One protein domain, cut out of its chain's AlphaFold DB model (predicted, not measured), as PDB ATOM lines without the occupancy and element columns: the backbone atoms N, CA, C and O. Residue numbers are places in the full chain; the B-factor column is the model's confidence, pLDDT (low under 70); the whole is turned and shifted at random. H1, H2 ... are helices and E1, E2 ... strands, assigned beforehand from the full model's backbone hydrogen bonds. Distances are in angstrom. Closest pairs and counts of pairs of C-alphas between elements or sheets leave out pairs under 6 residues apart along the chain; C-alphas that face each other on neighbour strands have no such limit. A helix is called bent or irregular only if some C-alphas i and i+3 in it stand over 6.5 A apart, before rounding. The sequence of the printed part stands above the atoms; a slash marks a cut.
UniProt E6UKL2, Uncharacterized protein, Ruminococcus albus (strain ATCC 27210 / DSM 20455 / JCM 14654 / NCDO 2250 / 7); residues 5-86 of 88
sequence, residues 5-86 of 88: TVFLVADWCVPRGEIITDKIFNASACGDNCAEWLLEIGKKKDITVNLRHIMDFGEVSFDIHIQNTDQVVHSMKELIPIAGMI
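Overview. This is residues 5 to 86 of the 88 residues of an uncharacterized protein of Ruminococcus albus (strain ATCC 27210 / DSM 20455 / JCM 14654 / NCDO 2250 / 7) (UniProt E6UKL2). A small twisted sheet of four short strands makes the core, with H2 covering one face over E3 and E4, and H1 near the other edge, where its residues 38 to 42 graze the sheet. A long loop, residues 8 to 31, reaches out to Gly 17, and a second one, residues 51 to 63, reaches out to Glu 59 at the other end of the model. The printed part has 82 residues, with two named helices and four named strands in the order E1 H1 E2 E3 E4 H2; the sheet runs E2 E1 E3 E4 and is mixed. The class is mixed, helices and strands, though under half of the residues, 35, are in named elements. The whole is compact, with a radius of gyration of the C-alphas of 11.8 A and spans of 34 by 28 by 22 A.

Arrangement. Start at E1, residues 5 to 7, an inner strand. Its parallel neighbour E2, residues 47 to 50, is an edge strand at 15 degrees to it; look for N 5 and O 47, 2.8 A apart, within hydrogen-bond range. Between them in the chain comes H1, residues 32 to 42, which only grazes the sheet; its closest C-alphas to E2 are those of Ile 41 and Ile 47, 7.6 A apart. E1, H1 and E2 form a strand-helix-strand unit, two parallel neighbour strands with a helix between, and its crossover is left-handed. Beside residues 49 to 50 of E2, residues 25 to 26 form a short parallel pairing. Next find E3, residues 64 to 66, parallel to E1 at 37 degrees, with N 6 and O 65 2.8 A apart. E3 and E4, residues 71 to 73, form an antiparallel hairpin, with N 66 and O 71 2.8 A apart. H2, residues 76 to 86, is on one face of the sheet, two layers in all, at a height over the sheet of 9.9 A; it lies over E3 and E4 and runs along the strands, at 18 degrees to E3 on the local plane. The closest C-alphas of E4 and H2, those of Val 73 and Leu 79, are 6.0 A apart. H1 and H2 are apart. In H1, 5 of 7 O i to N i+4 pairs are within hydrogen-bond range; in H2, 3 of 7, beside 5 of 8 O i to N i+3 pairs.

Along the chain. Find C-alpha 5 at (187.124, 240.979, 223.268), where E1 begins; it is 6.9 A long. H1 begins at C-alpha 32, (202.497, 235.366, 225.330), and is 15.7 A long; it is irregular, with C-alphas 33 and 36 7.3 A apart. E2 measures 10.2 A, E3 6.3 A and E4 6.5 A. H2, 15.2 A long, ends at C-alpha 86, (187.927, 233.829, 236.726).

Size, cuts and confidence. The two C-alphas farthest apart, those of Gly 17 and Glu 59, are 33.8 A from each other. The printed part has no cut. The links E1 to H1 and E2 to E3 are long, with 24 and 13 residues. The mean pLDDT of the printed part is 83.3; look at residues 9 to 23 for the values under 70.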
ATOM      1  N   THR A   5     187.975 241.553 222.228       88.44
ATOM      2  CA  THR A   5     187.124 240.979 223.268       88.44
ATOM      3  C   THR A   5     187.748 239.678 223.754       88.44
ATOM      4  O   THR A   5     188.099 238.808 222.953       88.44
ATOM      5  N   VAL A   6     187.898 239.541 225.067       88.00
ATOM      6  CA  VAL A   6     188.506 238.377 225.713       88.00
ATOM      7  C   VAL A   6     187.476 237.644 226.562       88.00
ATOM      8  O   VAL A   6     186.804 238.230 227.413       88.00
ATOM      9  N   PHE A   7     187.417 236.330 226.362       84.88
ATOM     10  CA  PHE A   7     186.756 235.378 227.245       84.88
ATOM     11  C   PHE A   7     187.797 234.682 228.109       84.88
ATOM     12  O   PHE A   7     188.680 234.008 227.586       84.88
ATOM     13  N   LEU A   8     187.676 234.815 229.423       76.19
ATOM     14  CA  LEU A   8     188.615 234.278 230.407       76.19
ATOM     15  C   LEU A   8     188.214 232.872 230.909       76.19
ATOM     16  O   LEU A   8     188.492 232.527 232.048       76.19
ATOM     17  N   VAL A   9     187.517 232.061 230.099       69.69
ATOM     18  CA  VAL A   9     187.091 230.685 230.450       69.69
ATOM     19  C   VAL A   9     186.971 229.791 229.213       69.69
ATOM     20  O   VAL A   9     186.628 230.258 228.130       69.69
ATOM     21  N   ALA A  10     187.185 228.480 229.377       54.88
ATOM     22  CA  ALA A  10     187.084 227.479 228.305       54.88
ATOM     23  C   ALA A  10     185.647 227.187 227.825       54.88
ATOM     24  O   ALA A  10     185.481 226.498 226.815       54.88
ATOM     25  N   ASP A  11     184.634 227.693 228.527       52.22
ATOM     26  CA  ASP A  11     183.243 227.435 228.193       52.22
ATOM     27  C   ASP A  11     182.803 228.347 227.047       52.22
ATOM     28  O   ASP A  11     182.681 229.560 227.185       52.22
ATOM     29  N   TRP A  12     182.534 227.735 225.895       52.66
ATOM     30  CA  TRP A  12     182.003 228.382 224.687       52.66
ATOM     31  C   TRP A  12     180.595 228.975 224.872       52.66
ATOM     32  O   TRP A  12     180.001 229.480 223.921       52.66
ATOM     33  N   CYS A  13     180.034 228.889 226.080       48.12
ATOM     34  CA  CYS A  13     178.724 229.414 226.408       48.12
ATOM     35  C   CYS A  13     178.865 230.877 226.835       48.12
ATOM     36  O   CYS A  13     179.216 231.178 227.975       48.12
ATOM     37  N   VAL A  14     178.600 231.798 225.907       53.97
ATOM     38  CA  VAL A  14     178.458 233.220 226.231       53.97
ATOM     39  C   VAL A  14     177.271 233.368 227.192       53.97
ATOM     40  O   VAL A  14     176.148 233.051 226.798       53.97
ATOM     41  N   PRO A  15     177.454 233.880 228.425       51.62
ATOM     42  CA  PRO A  15     176.379 233.923 229.424       51.62
ATOM     43  C   PRO A  15     175.179 234.802 229.036       51.62
ATOM     44  O   PRO A  15     174.140 234.746 229.686       51.62
ATOM     45  N   ARG A  16     175.321 235.644 228.005       55.41
ATOM     46  CA  ARG A  16     174.369 236.708 227.655       55.41
ATOM     47  C   ARG A  16     173.477 236.433 226.441       55.41
ATOM     48  O   ARG A  16     172.762 237.335 226.023       55.41
ATOM     49  N   GLY A  17     173.488 235.226 225.867       50.34
ATOM     50  CA  GLY A  17     172.665 234.931 224.679       50.34
ATOM     51  C   GLY A  17     173.057 235.748 223.438       50.34
ATOM     52  O   GLY A  17     172.283 235.856 222.490       50.34
ATOM     53  N   GLU A  18     174.258 236.331 223.451       54.56
ATOM     54  CA  GLU A  18     174.836 237.065 222.333       54.56
ATOM     55  C   GLU A  18     175.326 236.050 221.294       54.56
ATOM     56  O   GLU A  18     176.195 235.220 221.574       54.56
ATOM     57  N   ILE A  19     174.736 236.082 220.098       48.53
ATOM     58  CA  ILE A  19     175.224 235.305 218.961       48.53
ATOM     59  C   ILE A  19     176.532 235.960 218.525       48.53
ATOM     60  O   ILE A  19     176.515 236.988 217.852       48.53
ATOM     61  N   ILE A  20     177.670 235.376 218.903       56.53
ATOM     62  CA  ILE A  20     178.947 235.766 218.307       56.53
ATOM     63  C   ILE A  20     178.913 235.245 216.873       56.53
ATOM     64  O   ILE A  20     179.053 234.051 216.620       56.53
ATOM     65  N   THR A  21     178.649 236.147 215.932       50.00
ATOM     66  CA  THR A  21     178.640 235.845 214.496       50.00
ATOM     67  C   THR A  21     180.042 235.541 213.971       50.00
ATOM     68  O   THR A  21     180.191 234.929 212.915       50.00
ATOM     69  N   ASP A  22     181.067 235.935 214.730       58.94
ATOM     70  CA  ASP A  22     182.472 235.751 214.410       58.94
ATOM     71  C   ASP A  22     183.086 234.525 215.095       58.94
ATOM     72  O   ASP A  22     182.728 234.112 216.197       58.94
ATOM     73  N   LYS A  23     184.059 233.917 214.417       69.00
ATOM     74  CA  LYS A  23     184.805 232.774 214.945       69.00
ATOM     75  C   LYS A  23     185.548 233.199 216.217       69.00
ATOM     76  O   LYS A  23     186.430 234.051 216.152       69.00
ATOM     77  N   ILE A  24     185.225 232.583 217.353       72.94
ATOM     78  CA  ILE A  24     186.013 232.716 218.584       72.94
ATOM     79  C   ILE A  24     187.241 231.819 218.443       72.94
ATOM     80  O   ILE A  24     187.117 230.610 218.229       72.94
ATOM     81  N   PHE A  25     188.431 232.400 218.559       79.00
ATOM     82  CA  PHE A  25     189.684 231.654 218.462       79.00
ATOM     83  C   PHE A  25     190.291 231.437 219.848       79.00
ATOM     84  O   PHE A  25     190.337 232.348 220.669       79.00
ATOM     85  N   ASN A  26     190.783 230.227 220.111       83.88
ATOM     86  CA  ASN A  26     191.553 229.947 221.318       83.88
ATOM     87  C   ASN A  26     192.984 230.476 221.141       83.88
ATOM     88  O   ASN A  26     193.762 229.890 220.390       83.88
ATOM     89  N   ALA A  27     193.320 231.566 221.830       87.88
ATOM     90  CA  ALA A  27     194.643 232.182 221.765       87.88
ATOM     91  C   ALA A  27     195.620 231.626 222.817       87.88
ATOM     92  O   ALA A  27     196.831 231.789 222.677       87.88
ATOM     93  N   SER A  28     195.132 230.884 223.816       84.44
ATOM     94  CA  SER A  28     195.985 230.264 224.836       84.44
ATOM     95  C   SER A  28     196.959 229.225 224.289       84.44
ATOM     96  O   SER A  28     197.982 228.974 224.904       84.44
ATOM     97  N   ALA A  29     196.690 228.603 223.141       82.56
ATOM     98  CA  ALA A  29     197.665 227.682 222.548       82.56
ATOM     99  C   ALA A  29     198.934 228.399 222.051       82.56
ATOM    100  O   ALA A  29     199.983 227.773 221.936       82.56
ATOM    101  N   CYS A  30     198.820 229.690 221.739       84.88
ATOM    102  CA  CYS A  30     199.946 230.512 221.328       84.88
ATOM    103  C   CYS A  30     200.749 230.947 222.567       84.88
ATOM    104  O   CYS A  30     201.957 230.732 222.617       84.88
ATOM    105  N   GLY A  31     200.057 231.424 223.611       84.69
ATOM    106  CA  GLY A  31     200.682 232.013 224.797       84.69
ATOM    107  C   GLY A  31     201.127 233.457 224.539       84.69
ATOM    108  O   GLY A  31     200.616 234.116 223.630       84.69
ATOM    109  N   ASP A  32     202.083 233.950 225.327       90.25
ATOM    110  CA  ASP A  32     202.497 235.366 225.330       90.25
ATOM    111  C   ASP A  32     203.077 235.851 223.988       90.25
ATOM    112  O   ASP A  32     203.007 237.029 223.650       90.25
ATOM    113  N   ASN A  33     203.584 234.940 223.155       89.00
ATOM    114  CA  ASN A  33     204.097 235.253 221.814       89.00
ATOM    115  C   ASN A  33     203.045 235.867 220.863       89.00
ATOM    116  O   ASN A  33     203.413 236.514 219.884       89.00
ATOM    117  N   CYS A  34     201.751 235.650 221.112       91.19
ATOM    118  CA  CYS A  34     200.666 236.180 220.296       91.19
ATOM    119  C   CYS A  34     200.184 237.551 220.775       91.19
ATOM    120  O   CYS A  34     199.404 238.178 220.059       91.19
ATOM    121  N   ALA A  35     200.612 238.023 221.948       93.00
ATOM    122  CA  ALA A  35     200.039 239.207 222.574       93.00
ATOM    123  C   ALA A  35     200.151 240.453 221.684       93.00
ATOM    124  O   ALA A  35     199.138 241.076 221.364       93.00
ATOM    125  N   GLU A  36     201.352 240.757 221.186       92.50
ATOM    126  CA  GLU A  36     201.585 241.884 220.272       92.50
ATOM    127  C   GLU A  36     200.736 241.763 218.995       92.50
ATOM    128  O   GLU A  36     200.100 242.724 218.561       92.50
ATOM    129  N   TRP A  37     200.643 240.559 218.428       92.75
ATOM    130  CA  TRP A  37     199.859 240.315 217.218       92.75
ATOM    131  C   TRP A  37     198.362 240.497 217.442       92.75
ATOM    132  O   TRP A  37     197.681 241.046 216.577       92.75
ATOM    133  N   LEU A  38     197.835 240.072 218.591       92.94
ATOM    134  CA  LEU A  38     196.439 240.300 218.953       92.94
ATOM    135  C   LEU A  38     196.149 241.794 219.076       92.94
ATOM    136  O   LEU A  38     195.145 242.247 218.529       92.94
ATOM    137  N   LEU A  39     197.048 242.562 219.704       93.06
ATOM    138  CA  LEU A  39     196.953 244.022 219.778       93.06
ATOM    139  C   LEU A  39     196.950 244.659 218.380       93.06
ATOM    140  O   LEU A  39     196.074 245.469 218.070       93.06
ATOM    141  N   GLU A  40     197.869 244.259 217.500       92.44
ATOM    142  CA  GLU A  40     197.954 244.762 216.122       92.44
ATOM    143  C   GLU A  40     196.742 244.389 215.257       92.44
ATOM    144  O   GLU A  40     196.282 245.188 214.433       92.44
ATOM    145  N   ILE A  41     196.199 243.184 215.428       91.38
ATOM    146  CA  ILE A  41     194.982 242.753 214.734       91.38
ATOM    147  C   ILE A  41     193.779 243.529 215.264       91.38
ATOM    148  O   ILE A  41     192.995 244.030 214.455       91.38
ATOM    149  N   GLY A  42     193.675 243.686 216.586       90.25
ATOM    150  CA  GLY A  42     192.641 244.480 217.238       90.25
ATOM    151  C   GLY A  42     192.603 245.896 216.682       90.25
ATOM    152  O   GLY A  42     191.560 246.375 216.252       90.25
ATOM    153  N   LYS A  43     193.757 246.556 216.530       90.44
ATOM    154  CA  LYS A  43     193.830 247.893 215.908       90.44
ATOM    155  C   LYS A  43     193.165 247.972 214.523       90.44
ATOM    156  O   LYS A  43     192.748 249.062 214.139       90.44
ATOM    157  N   LYS A  44     193.060 246.865 213.779       90.81
ATOM    158  CA  LYS A  44     192.519 246.816 212.410       90.81
ATOM    159  C   LYS A  44     191.078 246.313 212.336       90.81
ATOM    160  O   LYS A  44     190.358 246.729 211.432       90.81
ATOM    161  N   LYS A  45     190.668 245.412 213.229       88.25
ATOM    162  CA  LYS A  45     189.325 244.820 213.245       88.25
ATOM    163  C   LYS A  45     188.976 244.288 214.626       88.25
ATOM    164  O   LYS A  45     189.863 243.885 215.373       88.25
ATOM    165  N   ASP A  46     187.681 244.193 214.888       88.94
ATOM    166  CA  ASP A  46     187.185 243.594 216.115       88.94
ATOM    167  C   ASP A  46     187.454 242.080 216.081       88.94
ATOM    168  O   ASP A  46     187.137 241.385 215.108       88.94
ATOM    169  N   ILE A  47     188.114 241.574 217.120       88.50
ATOM    170  CA  ILE A  47     188.362 240.145 217.309       88.50
ATOM    171  C   ILE A  47     187.859 239.692 218.666       88.50
ATOM    172  O   ILE A  47     187.921 240.426 219.649       88.50
ATOM    173  N   THR A  48     187.411 238.443 218.714       89.12
ATOM    174  CA  THR A  48     187.035 237.783 219.958       89.12
ATOM    175  C   THR A  48     187.906 236.554 220.158       89.12
ATOM    176  O   THR A  48     187.952 235.667 219.299       89.12
ATOM    177  N   VAL A  49     188.609 236.499 221.286       88.88
ATOM    178  CA  VAL A  49     189.500 235.391 221.633       88.88
ATOM    179  C   VAL A  49     189.152 234.795 222.985       88.88
ATOM    180  O   VAL A  49     188.649 235.464 223.886       88.88
ATOM    181  N   ASN A  50     189.446 233.512 223.122       87.62
ATOM    182  CA  ASN A  50     189.384 232.802 224.385       87.62
ATOM    183  C   ASN A  50     190.798 232.658 224.964       87.62
ATOM    184  O   ASN A  50     191.709 232.200 224.264       87.62
ATOM    185  N   LEU A  51     190.943 233.034 226.235       88.56
ATOM    186  CA  LEU A  51     192.122 232.855 227.066       88.56
ATOM    187  C   LEU A  51     191.780 231.941 228.258       88.56
ATOM    188  O   LEU A  51     191.079 232.326 229.188       88.56
ATOM    189  N   ARG A  52     192.315 230.718 228.241       86.75
ATOM    190  CA  ARG A  52     192.257 229.729 229.334       86.75
ATOM    191  C   ARG A  52     193.343 229.920 230.394       86.75
ATOM    192  O   ARG A  52     193.303 229.266 231.425       86.75
ATOM    193  N   HIS A  53     194.324 230.762 230.110       87.31
ATOM    194  CA  HIS A  53     195.317 231.274 231.048       87.31
ATOM    195  C   HIS A  53     195.529 232.754 230.747       87.31
ATOM    196  O   HIS A  53     195.278 233.198 229.624       87.31
ATOM    197  N   ILE A  54     195.981 233.508 231.746       89.44
ATOM    198  CA  ILE A  54     196.322 234.921 231.575       89.44
ATOM    199  C   ILE A  54     197.458 235.018 230.556       89.44
ATOM    200  O   ILE A  54     198.451 234.311 230.686       89.44
ATOM    201  N   MET A  55     197.279 235.867 229.547       91.75
ATOM    202  CA  MET A  55     198.312 236.222 228.578       91.75
ATOM    203  C   MET A  55     198.968 237.528 229.017       91.75
ATOM    204  O   MET A  55     198.262 238.455 229.425       91.75
ATOM    205  N   ASP A  56     200.291 237.602 228.926       93.62
ATOM    206  CA  ASP A  56     201.030 238.835 229.170       93.62
ATOM    207  C   ASP A  56     200.983 239.746 227.935       93.62
ATOM    208  O   ASP A  56     201.567 239.447 226.895       93.62
ATOM    209  N   PHE A  57     200.272 240.869 228.049       93.44
ATOM    210  CA  PHE A  57     200.213 241.909 227.017       93.44
ATOM    211  C   PHE A  57     201.340 242.946 227.135       93.44
ATOM    212  O   PHE A  57     201.375 243.904 226.364       93.44
ATOM    213  N   GLY A  58     202.274 242.749 228.067       93.00
ATOM    214  CA  GLY A  58     203.406 243.629 228.311       93.00
ATOM    215  C   GLY A  58     203.020 244.939 229.001       93.00
ATOM    216  O   GLY A  58     201.932 245.105 229.551       93.00
ATOM    217  N   GLU A  59     203.944 245.900 228.970       92.38
ATOM    218  CA  GLU A  59     203.783 247.210 229.625       92.38
ATOM    219  C   GLU A  59     203.073 248.256 228.748       92.38
ATOM    220  O   GLU A  59     202.906 249.408 229.153       92.38
ATOM    221  N   VAL A  60     202.658 247.879 227.535       88.56
ATOM    222  CA  VAL A  60     201.958 248.785 226.619       88.56
ATOM    223  C   VAL A  60     200.516 249.007 227.069       88.56
ATOM    224  O   VAL A  60     199.880 248.121 227.640       88.56
ATOM    225  N   SER A  61     199.972 250.190 226.782       90.56
ATOM    226  CA  SER A  61     198.541 250.421 226.950       90.56
ATOM    227  C   SER A  61     197.748 249.682 225.874       90.56
ATOM    228  O   SER A  61     198.156 249.599 224.712       90.56
ATOM    229  N   PHE A  62     196.590 249.164 226.259       92.75
ATOM    230  CA  PHE A  62     195.669 248.474 225.359       92.75
ATOM    231  C   PHE A  62     194.219 248.845 225.669       92.75
ATOM    232  O   PHE A  62     193.956 249.606 226.585       92.75
ATOM    233  N   ASP A  63     193.281 248.337 224.876       93.38
ATOM    234  CA  ASP A  63     191.845 248.445 225.132       93.38
ATOM    235  C   ASP A  63     191.245 247.052 224.943       93.38
ATOM    236  O   ASP A  63     190.949 246.635 223.820       93.38
ATOM    237  N   ILE A  64     191.123 246.306 226.040       93.44
ATOM    238  CA  ILE A  64     190.570 244.950 226.024       93.44
ATOM    239  C   ILE A  64     189.238 244.952 226.759       93.44
ATOM    240  O   ILE A  64     189.156 245.349 227.920       93.44
ATOM    241  N   HIS A  65     188.198 244.465 226.087       92.94
ATOM    242  CA  HIS A  65     186.906 244.200 226.706       92.94
ATOM    243  C   HIS A  65     186.870 242.767 227.239       92.94
ATOM    244  O   HIS A  65     187.052 241.802 226.499       92.94
ATOM    245  N   ILE A  66     186.660 242.619 228.541       91.31
ATOM    246  CA  ILE A  66     186.525 241.329 229.211       91.31
ATOM    247  C   ILE A  66     185.044 240.968 229.228       91.31
ATOM    248  O   ILE A  66     184.284 241.483 230.055       91.31
ATOM    249  N   GLN A  67     184.631 240.042 228.360       87.62
ATOM    250  CA  GLN A  67     183.214 239.709 228.206       87.62
ATOM    251  C   GLN A  67     182.597 239.178 229.510       87.62
ATOM    252  O   GLN A  67     181.448 239.494 229.824       87.62
ATOM    253  N   ASN A  68     183.357 238.390 230.283       85.44
ATOM    254  CA  ASN A  68     182.890 237.765 231.526       85.44
ATOM    255  C   ASN A  68     182.334 238.771 232.542       85.44
ATOM    256  O   ASN A  68     181.405 238.439 233.272       85.44
ATOM    257  N   THR A  69     182.909 239.973 232.598       88.75
ATOM    258  CA  THR A  69     182.548 241.011 233.577       88.75
ATOM    259  C   THR A  69     182.039 242.295 232.938       88.75
ATOM    260  O   THR A  69     181.721 243.231 233.659       88.75
ATOM    261  N   ASP A  70     182.009 242.358 231.607       89.62
ATOM    262  CA  ASP A  70     181.676 243.555 230.828       89.62
ATOM    263  C   ASP A  70     182.554 244.777 231.165       89.62
ATOM    264  O   ASP A  70     182.122 245.924 231.107       89.62
ATOM    265  N   GLN A  71     183.813 244.522 231.539       90.94
ATOM    266  CA  GLN A  71     184.776 245.558 231.918       90.94
ATOM    267  C   GLN A  71     185.749 245.822 230.778       90.94
ATOM    268  O   GLN A  71     186.094 244.913 230.024       90.94
ATOM    269  N   VAL A  72     186.224 247.057 230.690       93.62
ATOM    270  CA  VAL A  72     187.288 247.458 229.770       93.62
ATOM    271  C   VAL A  72     188.527 247.715 230.600       93.62
ATOM    272  O   VAL A  72     188.451 248.429 231.598       93.62
ATOM    273  N   VAL A  73     189.640 247.113 230.203       94.62
ATOM    274  CA  VAL A  73     190.927 247.280 230.873       94.62
ATOM    275  C   VAL A  73     191.958 247.843 229.917       94.62
ATOM    276  O   VAL A  73     191.959 247.520 228.723       94.62
ATOM    277  N   HIS A  74     192.857 248.645 230.481       95.19
ATOM    278  CA  HIS A  74     193.839 249.404 229.722       95.19
ATOM    279  C   HIS A  74     195.293 249.006 229.974       95.19
ATOM    280  O   HIS A  74     196.206 249.524 229.329       95.19
ATOM    281  N   SER A  75     195.524 248.102 230.927       95.69
ATOM    282  CA  SER A  75     196.859 247.643 231.304       95.69
ATOM    283  C   SER A  75     196.824 246.283 231.996       95.69
ATOM    284  O   SER A  75     195.785 245.837 232.494       95.69
ATOM    285  N   MET A  76     197.991 245.644 232.113       95.06
ATOM    286  CA  MET A  76     198.139 244.397 232.874       95.06
ATOM    287  C   MET A  76     197.721 244.552 234.340       95.06
ATOM    288  O   MET A  76     197.111 243.647 234.908       95.06
ATOM    289  N   LYS A  77     197.974 245.719 234.945       95.88
ATOM    290  CA  LYS A  77     197.594 246.015 236.334       95.88
ATOM    291  C   LYS A  77     196.081 245.941 236.558       95.88
ATOM    292  O   LYS A  77     195.648 245.564 237.643       95.88
ATOM    293  N   GLU A  78     195.295 246.299 235.548       96.00
ATOM    294  CA  GLU A  78     193.832 246.218 235.585       96.00
ATOM    295  C   GLU A  78     193.326 244.819 235.211       96.00
ATOM    296  O   GLU A  78     192.372 244.327 235.811       96.00
ATOM    297  N   LEU A  79     193.993 244.144 234.267       93.12
ATOM    298  CA  LEU A  79     193.613 242.810 233.799       93.12
ATOM    299  C   LEU A  79     193.841 241.713 234.851       93.12
ATOM    300  O   LEU A  79     192.950 240.897 235.089       93.12
ATOM    301  N   ILE A  80     195.018 241.683 235.486       93.25
ATOM    302  CA  ILE A  80     195.430 240.636 236.439       93.25
ATOM    303  C   ILE A  80     194.392 240.374 237.546       93.25
ATOM    304  O   ILE A  80     194.021 239.211 237.721       93.25
ATOM    305  N   PRO A  81     193.892 241.379 238.297       93.19
ATOM    306  CA  PRO A  81     192.941 241.123 239.378       93.19
ATOM    307  C   PRO A  81     191.610 240.559 238.872       93.19
ATOM    308  O   PRO A  81     191.015 239.722 239.546       93.19
ATOM    309  N   ILE A  82     191.157 240.966 237.681       91.19
ATOM    310  CA  ILE A  82     189.930 240.428 237.076       91.19
ATOM    311  C   ILE A  82     190.150 238.978 236.654       91.19
ATOM    312  O   ILE A  82     189.342 238.106 236.971       91.19
ATOM    313  N   ALA A  83     191.265 238.704 235.980       88.19
ATOM    314  CA  ALA A  83     191.558 237.371 235.492       88.19
ATOM    315  C   ALA A  83     191.827 236.371 236.623       88.19
ATOM    316  O   ALA A  83     191.355 235.242 236.537       88.19
ATOM    317  N   GLY A  84     192.456 236.792 237.725       88.25
ATOM    318  CA  GLY A  84     192.650 235.960 238.918       88.25
ATOM    319  C   GLY A  84     191.353 235.547 239.633       88.25
ATOM    320  O   GLY A  84     191.362 234.593 240.408       88.25
ATOM    321  N   MET A  85     190.224 236.219 239.375       86.00
ATOM    322  CA  MET A  85     188.911 235.791 239.883       86.00
ATOM    323  C   MET A  85     188.260 234.698 239.024       86.00
ATOM    324  O   MET A  85     187.375 233.993 239.510       86.00
ATOM    325  N   ILE A  86     188.663 234.577 237.755       83.00
ATOM    326  CA  ILE A  86     187.927 233.829 236.726       83.00
ATOM    327  C   ILE A  86     188.721 232.608 236.251       83.00
ATOM    328  O   ILE A  86     188.175 231.510 236.161       83.00
TER     329      ILE A  86